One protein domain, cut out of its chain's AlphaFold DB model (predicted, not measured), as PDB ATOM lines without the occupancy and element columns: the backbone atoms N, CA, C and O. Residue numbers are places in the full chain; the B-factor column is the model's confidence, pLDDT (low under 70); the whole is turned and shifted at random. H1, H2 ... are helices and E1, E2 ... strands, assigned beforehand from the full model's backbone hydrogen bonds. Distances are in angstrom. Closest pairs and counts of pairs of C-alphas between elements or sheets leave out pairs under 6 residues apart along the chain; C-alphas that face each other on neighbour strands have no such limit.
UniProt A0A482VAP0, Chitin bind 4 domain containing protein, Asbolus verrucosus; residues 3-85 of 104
ATOM      1  N   ILE A   3     -13.721  55.242  43.918       87.38
ATOM      2  CA  ILE A   3     -14.598  56.037  43.057       87.38
ATOM      3  C   ILE A   3     -15.968  56.111  43.730       87.38
ATOM      4  O   ILE A   3     -16.481  55.105  44.210       87.38
ATOM      5  N   SER A   4     -16.571  57.294  43.766       89.25
ATOM      6  CA  SER A   4     -17.953  57.479  44.208       89.25
ATOM      7  C   SER A   4     -18.644  58.480  43.299       89.25
ATOM      8  O   SER A   4     -18.083  59.546  43.042       89.25
ATOM      9  N   TYR A   5     -19.844  58.161  42.829       83.25
ATOM     10  CA  TYR A   5     -20.618  59.048  41.971       83.25
ATOM     11  C   TYR A   5     -22.118  58.905  42.216       83.25
ATOM     12  O   TYR A   5     -22.606  57.886  42.706       83.25
ATOM     13  N   GLU A   6     -22.836  59.957  41.852       90.06
ATOM     14  CA  GLU A   6     -24.287  60.042  41.900       90.06
ATOM     15  C   GLU A   6     -24.786  60.451  40.515       90.06
ATOM     16  O   GLU A   6     -24.170  61.265  39.824       90.06
ATOM     17  N   THR A   7     -25.889  59.854  40.089       82.19
ATOM     18  CA  THR A   7     -26.538  60.159  38.811       82.19
ATOM     19  C   THR A   7     -27.775  61.024  39.039       82.19
ATOM     20  O   THR A   7     -28.399  60.967  40.097       82.19
ATOM     21  N   GLY A   8     -28.183  61.801  38.031       78.69
ATOM     22  CA  GLY A   8     -29.348  62.694  38.140       78.69
ATOM     23  C   GLY A   8     -30.686  61.986  38.402       78.69
ATOM     24  O   GLY A   8     -31.659  62.639  38.764       78.69
ATOM     25  N   ASN A   9     -30.742  60.663  38.241       77.69
ATOM     26  CA  ASN A   9     -31.884  59.808  38.566       77.69
ATOM     27  C   ASN A   9     -31.749  59.103  39.933       77.69
ATOM     28  O   ASN A   9     -32.447  58.122  40.179       77.69
ATOM     29  N   GLY A  10     -30.867  59.582  40.819       80.06
ATOM     30  CA  GLY A  10     -30.780  59.128  42.211       80.06
ATOM     31  C   GLY A  10     -30.114  57.764  42.403       80.06
ATOM     32  O   GLY A  10     -30.364  57.108  43.414       80.06
ATOM     33  N   ILE A  11     -29.299  57.310  41.441       82.69
ATOM     34  CA  ILE A  11     -28.407  56.160  41.653       82.69
ATOM     35  C   ILE A  11     -27.142  56.669  42.333       82.69
ATOM     36  O   ILE A  11     -26.481  57.557  41.790       82.69
ATOM     37  N   HIS A  12     -26.787  56.065  43.463       88.94
ATOM     38  CA  HIS A  12     -25.535  56.299  44.173       88.94
ATOM     39  C   HIS A  12     -24.649  55.065  44.034       88.94
ATOM     40  O   HIS A  12     -25.088  53.953  44.323       88.94
ATOM     41  N   ALA A  13     -23.402  55.252  43.618       85.88
ATOM     42  CA  ALA A  13     -22.449  54.165  43.467       85.88
ATOM     43  C   ALA A  13     -21.124  54.498  44.150       85.88
ATOM     44  O   ALA A  13     -20.646  55.634  44.109       85.88
ATOM     45  N   GLN A  14     -20.526  53.485  44.767       90.31
ATOM     46  CA  GLN A  14     -19.203  53.539  45.371       90.31
ATOM     47  C   GLN A  14     -18.435  52.278  44.995       90.31
ATOM     48  O   GLN A  14     -18.975  51.180  45.055       90.31
ATOM     49  N   GLU A  15     -17.172  52.430  44.632       90.25
ATOM     50  CA  GLU A  15     -16.301  51.347  44.196       90.25
ATOM     51  C   GLU A  15     -14.900  51.543  44.775       90.25
ATOM     52  O   GLU A  15     -14.412  52.664  44.938       90.25
ATOM     53  N   SER A  16     -14.237  50.442  45.094       91.75
ATOM     54  CA  SER A  16     -12.818  50.406  45.410       91.75
ATOM     55  C   SER A  16     -12.155  49.192  44.790       91.75
ATOM     56  O   SER A  16     -12.730  48.108  44.760       91.75
ATOM     57  N   GLY A  17     -10.919  49.379  44.340       92.50
ATOM     58  CA  GLY A  17     -10.088  48.305  43.813       92.50
ATOM     59  C   GLY A  17      -8.730  48.231  44.500       92.50
ATOM     60  O   GLY A  17      -8.117  49.273  44.789       92.50
ATOM     61  N   TYR A  18      -8.260  47.004  44.729       92.06
ATOM     62  CA  TYR A  18      -6.941  46.679  45.272       92.06
ATOM     63  C   TYR A  18      -6.393  45.378  44.667       92.06
ATOM     64  O   TYR A  18      -7.132  44.584  44.098       92.06
ATOM     65  N   ILE A  19      -5.080  45.167  44.777       92.06
ATOM     66  CA  ILE A  19      -4.403  43.970  44.266       92.06
ATOM     67  C   ILE A  19      -4.101  43.027  45.438       92.06
ATOM     68  O   ILE A  19      -3.392  43.425  46.366       92.06
ATOM     69  N   LYS A  20      -4.616  41.791  45.406       89.81
ATOM     70  CA  LYS A  20      -4.194  40.691  46.295       89.81
ATOM     71  C   LYS A  20      -2.886  40.092  45.771       89.81
ATOM     72  O   LYS A  20      -2.681  40.028  44.563       89.81
ATOM     73  N   ASN A  21      -2.021  39.650  46.687       90.50
ATOM     74  CA  ASN A  21      -0.718  39.030  46.386       90.50
ATOM     75  C   ASN A  21       0.191  39.885  45.484       90.50
ATOM     76  O   ASN A  21       0.926  39.360  44.651       90.50
ATOM     77  N   LYS A  22       0.133  41.212  45.638       87.31
ATOM     78  CA  LYS A  22       0.926  42.144  44.833       87.31
ATOM     79  C   LYS A  22       2.414  41.771  44.875       87.31
ATOM     80  O   LYS A  22       3.006  41.754  45.954       87.31
ATOM     81  N   GLY A  23       3.012  41.538  43.707       86.50
ATOM     82  CA  GLY A  23       4.415  41.120  43.569       86.50
ATOM     83  C   GLY A  23       4.640  39.612  43.412       86.50
ATOM     84  O   GLY A  23       5.764  39.212  43.119       86.50
ATOM     85  N   ASP A  24       3.603  38.783  43.544       91.06
ATOM     86  CA  ASP A  24       3.621  37.397  43.077       91.06
ATOM     87  C   ASP A  24       3.039  37.347  41.657       91.06
ATOM     88  O   ASP A  24       1.825  37.314  41.469       91.06
ATOM     89  N   GLU A  25       3.904  37.359  40.636       82.62
ATOM     90  CA  GLU A  25       3.498  37.454  39.220       82.62
ATOM     91  C   GLU A  25       2.538  36.338  38.760       82.62
ATOM     92  O   GLU A  25       1.888  36.474  37.726       82.62
ATOM     93  N   LYS A  26       2.448  35.222  39.498       84.69
ATOM     94  CA  LYS A  26       1.582  34.083  39.158       84.69
ATOM     95  C   LYS A  26       0.233  34.122  39.867       84.69
ATOM     96  O   LYS A  26      -0.715  33.537  39.354       84.69
ATOM     97  N   ASN A  27       0.159  34.772  41.025       87.75
ATOM     98  CA  ASN A  27      -1.015  34.781  41.898       87.75
ATOM     99  C   ASN A  27      -1.563  36.193  42.148       87.75
ATOM    100  O   ASN A  27      -2.382  36.378  43.051       87.75
ATOM    101  N   GLU A  28      -1.102  37.190  41.394       90.88
ATOM    102  CA  GLU A  28      -1.599  38.558  41.479       90.88
ATOM    103  C   GLU A  28      -3.053  38.634  40.989       90.88
ATOM    104  O   GLU A  28      -3.356  38.323  39.838       90.88
ATOM    105  N   ILE A  29      -3.960  39.069  41.869       90.56
ATOM    106  CA  ILE A  29      -5.395  39.166  41.575       90.56
ATOM    107  C   ILE A  29      -5.867  40.596  41.811       90.56
ATOM    108  O   ILE A  29      -5.722  41.142  42.907       90.56
ATOM    109  N   LEU A  30      -6.495  41.195  40.800       90.88
ATOM    110  CA  LEU A  30      -7.244  42.435  40.968       90.88
ATOM    111  C   LEU A  30      -8.586  42.132  41.635       90.88
ATOM    112  O   LEU A  30      -9.409  41.406  41.084       90.88
ATOM    113  N   VAL A  31      -8.811  42.743  42.793       92.12
ATOM    114  CA  VAL A  31     -10.098  42.742  43.482       92.12
ATOM    115  C   VAL A  31     -10.770  44.086  43.279       92.12
ATOM    116  O   VAL A  31     -10.161  45.130  43.520       92.12
ATOM    117  N   GLN A  32     -12.039  44.061  42.886       91.06
ATOM    118  CA  GLN A  32     -12.905  45.235  42.846       91.06
ATOM    119  C   GLN A  32     -14.142  44.973  43.689       91.06
ATOM    120  O   GLN A  32     -14.741  43.907  43.610       91.06
ATOM    121  N   GLN A  33     -14.532  45.934  44.508       92.56
ATOM    122  CA  GLN A  33     -15.701  45.821  45.367       92.56
ATOM    123  C   GLN A  33     -16.444  47.142  45.405       92.56
ATOM    124  O   GLN A  33     -15.832  48.212  45.347       92.56
ATOM    125  N   GLY A  34     -17.756  47.079  45.556       91.44
ATOM    126  CA  GLY A  34     -18.560  48.283  45.555       91.44
ATOM    127  C   GLY A  34     -19.982  48.076  46.026       91.44
ATOM    128  O   GLY A  34     -20.421  46.961  46.307       91.44
ATOM    129  N   THR A  35     -20.689  49.196  46.085       90.81
ATOM    130  CA  THR A  35     -22.101  49.282  46.427       90.81
ATOM    131  C   THR A  35     -22.796  50.191  45.425       90.81
ATOM    132  O   THR A  35     -22.289  51.261  45.092       90.81
ATOM    133  N   ILE A  36     -23.964  49.768  44.958       89.44
ATOM    134  CA  ILE A  36     -24.847  50.520  44.072       89.44
ATOM    135  C   ILE A  36     -26.214  50.575  44.746       89.44
ATOM    136  O   ILE A  36     -26.795  49.539  45.061       89.44
ATOM    137  N   THR A  37     -26.734  51.778  44.945       88.88
ATOM    138  CA  THR A  37     -28.076  52.015  45.474       88.88
ATOM    139  C   THR A  37     -28.905  52.729  44.420       88.88
ATOM    140  O   THR A  37     -28.482  53.758  43.897       88.88
ATOM    141  N   TYR A  38     -30.081  52.195  44.111       87.12
ATOM    142  CA  TYR A  38     -31.066  52.781  43.200       87.12
ATOM    143  C   TYR A  38     -32.467  52.670  43.808       87.12
ATOM    144  O   TYR A  38     -32.648  51.967  44.793       87.12
ATOM    145  N   HIS A  39     -33.455  53.364  43.251       86.50
ATOM    146  CA  HIS A  39     -34.842  53.268  43.713       86.50
ATOM    147  C   HIS A  39     -35.645  52.335  42.795       86.50
ATOM    148  O   HIS A  39     -35.459  52.370  41.578       86.50
ATOM    149  N   ASP A  40     -36.509  51.496  43.369       84.44
ATOM    150  CA  ASP A  40     -37.446  50.657  42.613       84.44
ATOM    151  C   ASP A  40     -38.624  51.475  42.035       84.44
ATOM    152  O   ASP A  40     -38.721  52.691  42.220       84.44
ATOM    153  N   GLU A  41     -39.550  50.807  41.337       84.00
ATOM    154  CA  GLU A  41     -40.747  51.439  40.755       84.00
ATOM    155  C   GLU A  41     -41.691  52.067  41.803       84.00
ATOM    156  O   GLU A  41     -42.569  52.861  41.459       84.00
ATOM    157  N   HIS A  42     -41.510  51.738  43.083       87.69
ATOM    158  CA  HIS A  42     -42.269  52.258  44.217       87.69
ATOM    159  C   HIS A  42     -41.497  53.323  45.013       87.69
ATOM    160  O   HIS A  42     -42.032  53.873  45.976       87.69
ATOM    161  N   GLY A  43     -40.267  53.654  44.608       85.31
ATOM    162  CA  GLY A  43     -39.409  54.610  45.298       85.31
ATOM    163  C   GLY A  43     -38.700  54.041  46.530       85.31
ATOM    164  O   GLY A  43     -38.175  54.819  47.325       85.31
ATOM    165  N   HIS A  44     -38.662  52.720  46.723       86.56
ATOM    166  CA  HIS A  44     -37.872  52.113  47.790       86.56
ATOM    167  C   HIS A  44     -36.402  51.995  47.372       86.56
ATOM    168  O   HIS A  44     -36.121  51.551  46.255       86.56
ATOM    169  N   PRO A  45     -35.449  52.344  48.252       84.94
ATOM    170  CA  PRO A  45     -34.038  52.163  47.961       84.94
ATOM    171  C   PRO A  45     -33.684  50.670  47.948       84.94
ATOM    172  O   PRO A  45     -33.875  49.948  48.928       84.94
ATOM    173  N   ILE A  46     -33.119  50.224  46.835       86.56
ATOM    174  CA  ILE A  46     -32.533  48.911  46.627       86.56
ATOM    175  C   ILE A  46     -31.021  49.063  46.594       86.56
ATOM    176  O   ILE A  46     -30.474  49.800  45.775       86.56
ATOM    177  N   THR A  47     -30.345  48.327  47.469       85.56
ATOM    178  CA  THR A  47     -28.884  48.290  47.534       85.56
ATOM    179  C   THR A  47     -28.362  46.951  47.028       85.56
ATOM    180  O   THR A  47     -28.858  45.881  47.395       85.56
ATOM    181  N   LEU A  48     -27.343  47.029  46.180       87.56
ATOM    182  CA  LEU A  48     -26.545  45.927  45.675       87.56
ATOM    183  C   LEU A  48     -25.098  46.147  46.116       87.56
ATOM    184  O   LEU A  48     -24.490  47.145  45.739       87.56
ATOM    185  N   SER A  49     -24.534  45.208  46.859       89.81
ATOM    186  CA  SER A  49     -23.100  45.149  47.143       89.81
ATOM    187  C   SER A  49     -22.467  44.030  46.332       89.81
ATOM    188  O   SER A  49     -23.126  43.040  46.019       89.81
ATOM    189  N   TYR A  50     -21.202  44.170  45.960       87.75
ATOM    190  CA  TYR A  50     -20.511  43.133  45.206       87.75
ATOM    191  C   TYR A  50     -19.019  43.088  45.517       87.75
ATOM    192  O   TYR A  50     -18.410  44.095  45.884       87.75
ATOM    193  N   ILE A  51     -18.437  41.910  45.296       91.62
ATOM    194  CA  ILE A  51     -16.993  41.687  45.219       91.62
ATOM    195  C   ILE A  51     -16.716  40.941  43.911       91.62
ATOM    196  O   ILE A  51     -17.418  39.993  43.568       91.62
ATOM    197  N   ALA A  52     -15.720  41.400  43.169       88.81
ATOM    198  CA  ALA A  52     -15.190  40.769  41.975       88.81
ATOM    199  C   ALA A  52     -13.724  40.418  42.233       88.81
ATOM    200  O   ALA A  52     -12.902  41.316  42.423       88.81
ATOM    201  N   ASP A  53     -13.416  39.126  42.269       90.75
ATOM    202  CA  ASP A  53     -12.076  38.588  42.507       90.75
ATOM    203  C   ASP A  53     -11.812  37.346  41.629       90.75
ATOM    204  O   ASP A  53     -12.466  37.136  40.605       90.75
ATOM    205  N   GLU A  54     -10.842  36.520  42.021       89.00
ATOM    206  CA  GLU A  54     -10.504  35.241  41.380       89.00
ATOM    207  C   GLU A  54     -11.688  34.259  41.260       89.00
ATOM    208  O   GLU A  54     -11.699  33.421  40.360       89.00
ATOM    209  N   HIS A  55     -12.709  34.386  42.113       87.62
ATOM    210  CA  HIS A  55     -13.924  33.569  42.088       87.62
ATOM    211  C   HIS A  55     -15.045  34.195  41.240       87.62
ATOM    212  O   HIS A  55     -16.165  33.683  41.208       87.62
ATOM    213  N   GLY A  56     -14.758  35.289  40.530       86.38
ATOM    214  CA  GLY A  56     -15.713  36.002  39.689       86.38
ATOM    215  C   GLY A  56     -16.533  37.038  40.456       86.38
ATOM    216  O   GLY A  56     -16.128  37.538  41.501       86.38
ATOM    217  N   PHE A  57     -17.685  37.404  39.890       88.56
ATOM    218  CA  PHE A  57     -18.566  38.441  40.431       88.56
ATOM    219  C   PHE A  57     -19.568  37.855  41.430       88.56
ATOM    220  O   PHE A  57     -20.370  36.988  41.082       88.56
ATOM    221  N   GLN A  58     -19.543  38.366  42.659       90.31
ATOM    222  CA  GLN A  58     -20.318  37.870  43.792       90.31
ATOM    223  C   GLN A  58     -21.266  38.971  44.302       90.31
ATOM    224  O   GLN A  58     -20.892  39.744  45.190       90.31
ATOM    225  N   PRO A  59     -22.478  39.096  43.726       87.38
ATOM    226  CA  PRO A  59     -23.446  40.105  44.132       87.38
ATOM    227  C   PRO A  59     -24.204  39.697  45.399       87.38
ATOM    228  O   PRO A  59     -24.557  38.536  45.596       87.38
ATOM    229  N   GLN A  60     -24.507  40.681  46.239       85.44
ATOM    230  CA  GLN A  60     -25.254  40.546  47.482       85.44
ATOM    231  C   GLN A  60     -26.304  41.656  47.559       85.44
ATOM    232  O   GLN A  60     -26.003  42.837  47.404       85.44
ATOM    233  N   GLY A  61     -27.555  41.281  47.801       85.94
ATOM    234  CA  GLY A  61     -28.660  42.223  47.920       85.94
ATOM    235  C   GLY A  61     -29.954  41.494  48.256       85.94
ATOM    236  O   GLY A  61     -30.168  40.372  47.803       85.94
ATOM    237  N   ALA A  62     -30.832  42.132  49.031       79.12
ATOM    238  CA  ALA A  62     -32.096  41.529  49.478       79.12
ATOM    239  C   ALA A  62     -33.060  41.175  48.325       79.12
ATOM    240  O   ALA A  62     -33.965  40.367  48.499       79.12
ATOM    241  N   HIS A  63     -32.856  41.785  47.157       78.62
ATOM    242  CA  HIS A  63     -33.644  41.590  45.942       78.62
ATOM    243  C   HIS A  63     -33.108  40.463  45.042       78.62
ATOM    244  O   HIS A  63     -33.723  40.147  44.025       78.62
ATOM    245  N   LEU A  64     -31.952  39.878  45.371       78.44
ATOM    246  CA  LEU A  64     -31.372  38.797  44.585       78.44
ATOM    247  C   LEU A  64     -32.058  37.463  44.908       78.44
ATOM    248  O   LEU A  64     -32.473  37.247  46.051       78.44
ATOM    249  N   PRO A  65     -32.140  36.536  43.936       73.62
ATOM    250  CA  PRO A  65     -32.577  35.177  44.208       73.62
ATOM    251  C   PRO A  65     -31.665  34.557  45.266       73.62
ATOM    252  O   PRO A  65     -30.461  34.408  45.051       73.62
ATOM    253  N   THR A  66     -32.230  34.198  46.412       69.75
ATOM    254  CA  THR A  66     -31.507  33.396  47.395       69.75
ATOM    255  C   THR A  66     -31.630  31.926  46.997       69.75
ATOM    256  O   THR A  66     -32.698  31.507  46.531       69.75
ATOM    257  N   PRO A  67     -30.560  31.119  47.119       63.78
ATOM    258  CA  PRO A  67     -30.712  29.677  47.016       63.78
ATOM    259  C   PRO A  67     -31.766  29.223  48.037       63.78
ATOM    260  O   PRO A  67     -31.889  29.842  49.102       63.78
ATOM    261  N   PRO A  68     -32.548  28.173  47.726       53.75
ATOM    262  CA  PRO A  68     -33.551  27.678  48.654       53.75
ATOM    263  C   PRO A  68     -32.902  27.398  50.016       53.75
ATOM    264  O   PRO A  68     -31.733  26.994  50.062       53.75
ATOM    265  N   PRO A  69     -33.629  27.622  51.124       66.69
ATOM    266  CA  PRO A  69     -33.088  27.410  52.455       66.69
ATOM    267  C   PRO A  69     -32.509  26.000  52.559       66.69
ATOM    268  O   PRO A  69     -33.127  25.028  52.116       66.69
ATOM    269  N   ILE A  70     -31.311  25.899  53.137       66.56
ATOM    270  CA  ILE A  70     -30.655  24.615  53.377       66.56
ATOM    271  C   ILE A  70     -31.611  23.747  54.221       66.56
ATOM    272  O   ILE A  70     -32.009  24.201  55.299       66.56
ATOM    273  N   PRO A  71     -31.972  22.529  53.771       70.69
ATOM    274  CA  PRO A  71     -32.819  21.608  54.526       70.69
ATOM    275  C   PRO A  71     -32.342  21.414  55.970       70.69
ATOM    276  O   PRO A  71     -31.140  21.323  56.223       70.69
ATOM    277  N   GLU A  72     -33.279  21.292  56.916       69.38
ATOM    278  CA  GLU A  72     -32.977  21.154  58.353       69.38
ATOM    279  C   GLU A  72     -31.991  20.019  58.666       69.38
ATOM    280  O   GLU A  72     -31.202  20.119  59.601       69.38
ATOM    281  N   GLU A  73     -32.004  18.942  57.881       64.50
ATOM    282  CA  GLU A  73     -31.101  17.800  58.055       64.50
ATOM    283  C   GLU A  73     -29.625  18.177  57.838       64.50
ATOM    284  O   GLU A  73     -28.745  17.752  58.592       64.50
ATOM    285  N   ILE A  74     -29.353  19.051  56.866       64.00
ATOM    286  CA  ILE A  74     -28.007  19.561  56.591       64.00
ATOM    287  C   ILE A  74     -27.597  20.567  57.675       64.00
ATOM    288  O   ILE A  74     -26.456  20.533  58.127       64.00
ATOM    289  N   GLN A  75     -28.522  21.402  58.167       63.75
ATOM    290  CA  GLN A  75     -28.246  22.310  59.292       63.75
ATOM    291  C   GLN A  75     -27.885  21.540  60.571       63.75
ATOM    292  O   GLN A  75     -26.881  21.850  61.216       63.75
ATOM    293  N   LYS A  76     -28.646  20.485  60.896       67.50
ATOM    294  CA  LYS A  76     -28.357  19.583  62.022       67.50
ATOM    295  C   LYS A  76     -27.006  18.898  61.858       67.50
ATOM    296  O   LYS A  76     -26.241  18.854  62.814       67.50
ATOM    297  N   SER A  77     -26.686  18.435  60.651       58.41
ATOM    298  CA  SER A  77     -25.388  17.821  60.351       58.41
ATOM    299  C   SER A  77     -24.226  18.806  60.546       58.41
ATOM    300  O   SER A  77     -23.218  18.441  61.144       58.41
ATOM    301  N   LEU A  78     -24.373  20.068  60.120       65.38
ATOM    302  CA  LEU A  78     -23.368  21.126  60.310       65.38
ATOM    303  C   LEU A  78     -23.199  21.525  61.784       65.38
ATOM    304  O   LEU A  78     -22.067  21.665  62.242       65.38
ATOM    305  N   GLN A  79     -24.286  21.649  62.554       63.81
ATOM    306  CA  GLN A  79     -24.200  21.865  64.007       63.81
ATOM    307  C   GLN A  79     -23.570  20.673  64.726       63.81
ATOM    308  O   GLN A  79     -22.783  20.860  65.645       63.81
ATOM    309  N   GLN A  80     -23.886  19.449  64.306       59.75
ATOM    310  CA  GLN A  80     -23.330  18.243  64.906       59.75
ATOM    311  C   GLN A  80     -21.847  18.064  64.558       59.75
ATOM    312  O   GLN A  80     -21.091  17.588  65.398       59.75
ATOM    313  N   LEU A  81     -21.399  18.480  63.370       59.38
ATOM    314  CA  LEU A  81     -19.978  18.605  63.032       59.38
ATOM    315  C   LEU A  81     -19.299  19.686  63.884       59.38
ATOM    316  O   LEU A  81     -18.255  19.418  64.465       59.38
ATOM    317  N   GLY A  82     -19.918  20.862  64.035       58.56
ATOM    318  CA  GLY A  82     -19.407  21.939  64.891       58.56
ATOM    319  C   GLY A  82     -19.368  21.587  66.386       58.56
ATOM    320  O   GLY A  82     -18.503  22.067  67.106       58.56
ATOM    321  N   HIS A  83     -20.257  20.712  66.863       55.53
ATOM    322  CA  HIS A  83     -20.234  20.178  68.232       55.53
ATOM    323  C   HIS A  83     -19.274  18.998  68.428       55.53
ATOM    324  O   HIS A  83     -18.904  18.711  69.560       55.53
ATOM    325  N   GLN A  84     -18.856  18.318  67.357       48.41
ATOM    326  CA  GLN A  84     -17.813  17.280  67.405       48.41
ATOM    327  C   GLN A  84     -16.400  17.857  67.278       48.41
ATOM    328  O   GLN A  84     -15.414  17.128  67.323       48.41
ATOM    329  N   GLN A  85     -16.311  19.169  67.113       37.81
ATOM    330  CA  GLN A  85     -15.090  19.926  66.960       37.81
ATOM    331  C   GLN A  85     -14.673  20.552  68.302       37.81
ATOM    332  O   GLN A  85     -14.462  21.753  68.418       37.81
TER     333      GLN A  85
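What this domain is: This is residues 3 to 85 of the 104 residues of the protein "Chitin bind 4 domain containing protein" of Asbolus verrucosus (UniProt A0A482VAP0). One long, narrow sheet of five strands makes the body, both its faces bare, and a tail, residues 65 to 85, sticks out from it and ends in one helix, H1. The printed part has 83 residues, with five named strands and one named helix in the order E1, E2, E3, E4, E5, H1 along the chain; the strands E1 to E5 form a meander, each strand the antiparallel neighbour of the one before, and the order across the sheet is E1, E2, E3, E4, E5. The class is mixed; the whole is extended and flat, with a radius of gyration of the C-alphas of 18.6 A and spans of 54 by 47 by 17 A.

How they stand to each other: E1, residues 3 to 6, and E2, residues 12 to 20, form a hairpin, N 5 to O 13 2.9 A. E2 and E3, residues 29 to 39, form the next, N 16 to O 33 2.8 A. E3 and E4, residues 45 to 53, follow, a hairpin with N 36 to O 48 2.8 A. E4 and E5, residues 56 to 60, form the last, N 58 to O 51 2.8 A, at 155 degrees. H1, residues 72 to 83, is not on the sheet; its O i to N i+4 pairs are each within hydrogen-bond range.

Where its parts are: E1 begins at C-alpha 3 (-14.598, 56.037, 43.057). E3 is 32.7 A long, E2 26.5 A and E4 26.4 A. H1, 16.2 A, ends at C-alpha 83 (-20.234, 20.178, 68.232).

The domain as a whole: The C-alphas farthest apart, of Gly 8 and Gln 84, are 55.2 A apart. The printed part has no cut. The link from E5 to H1 is long, and pLDDT is under 70 at residues 66 to 70 and 72 to 85.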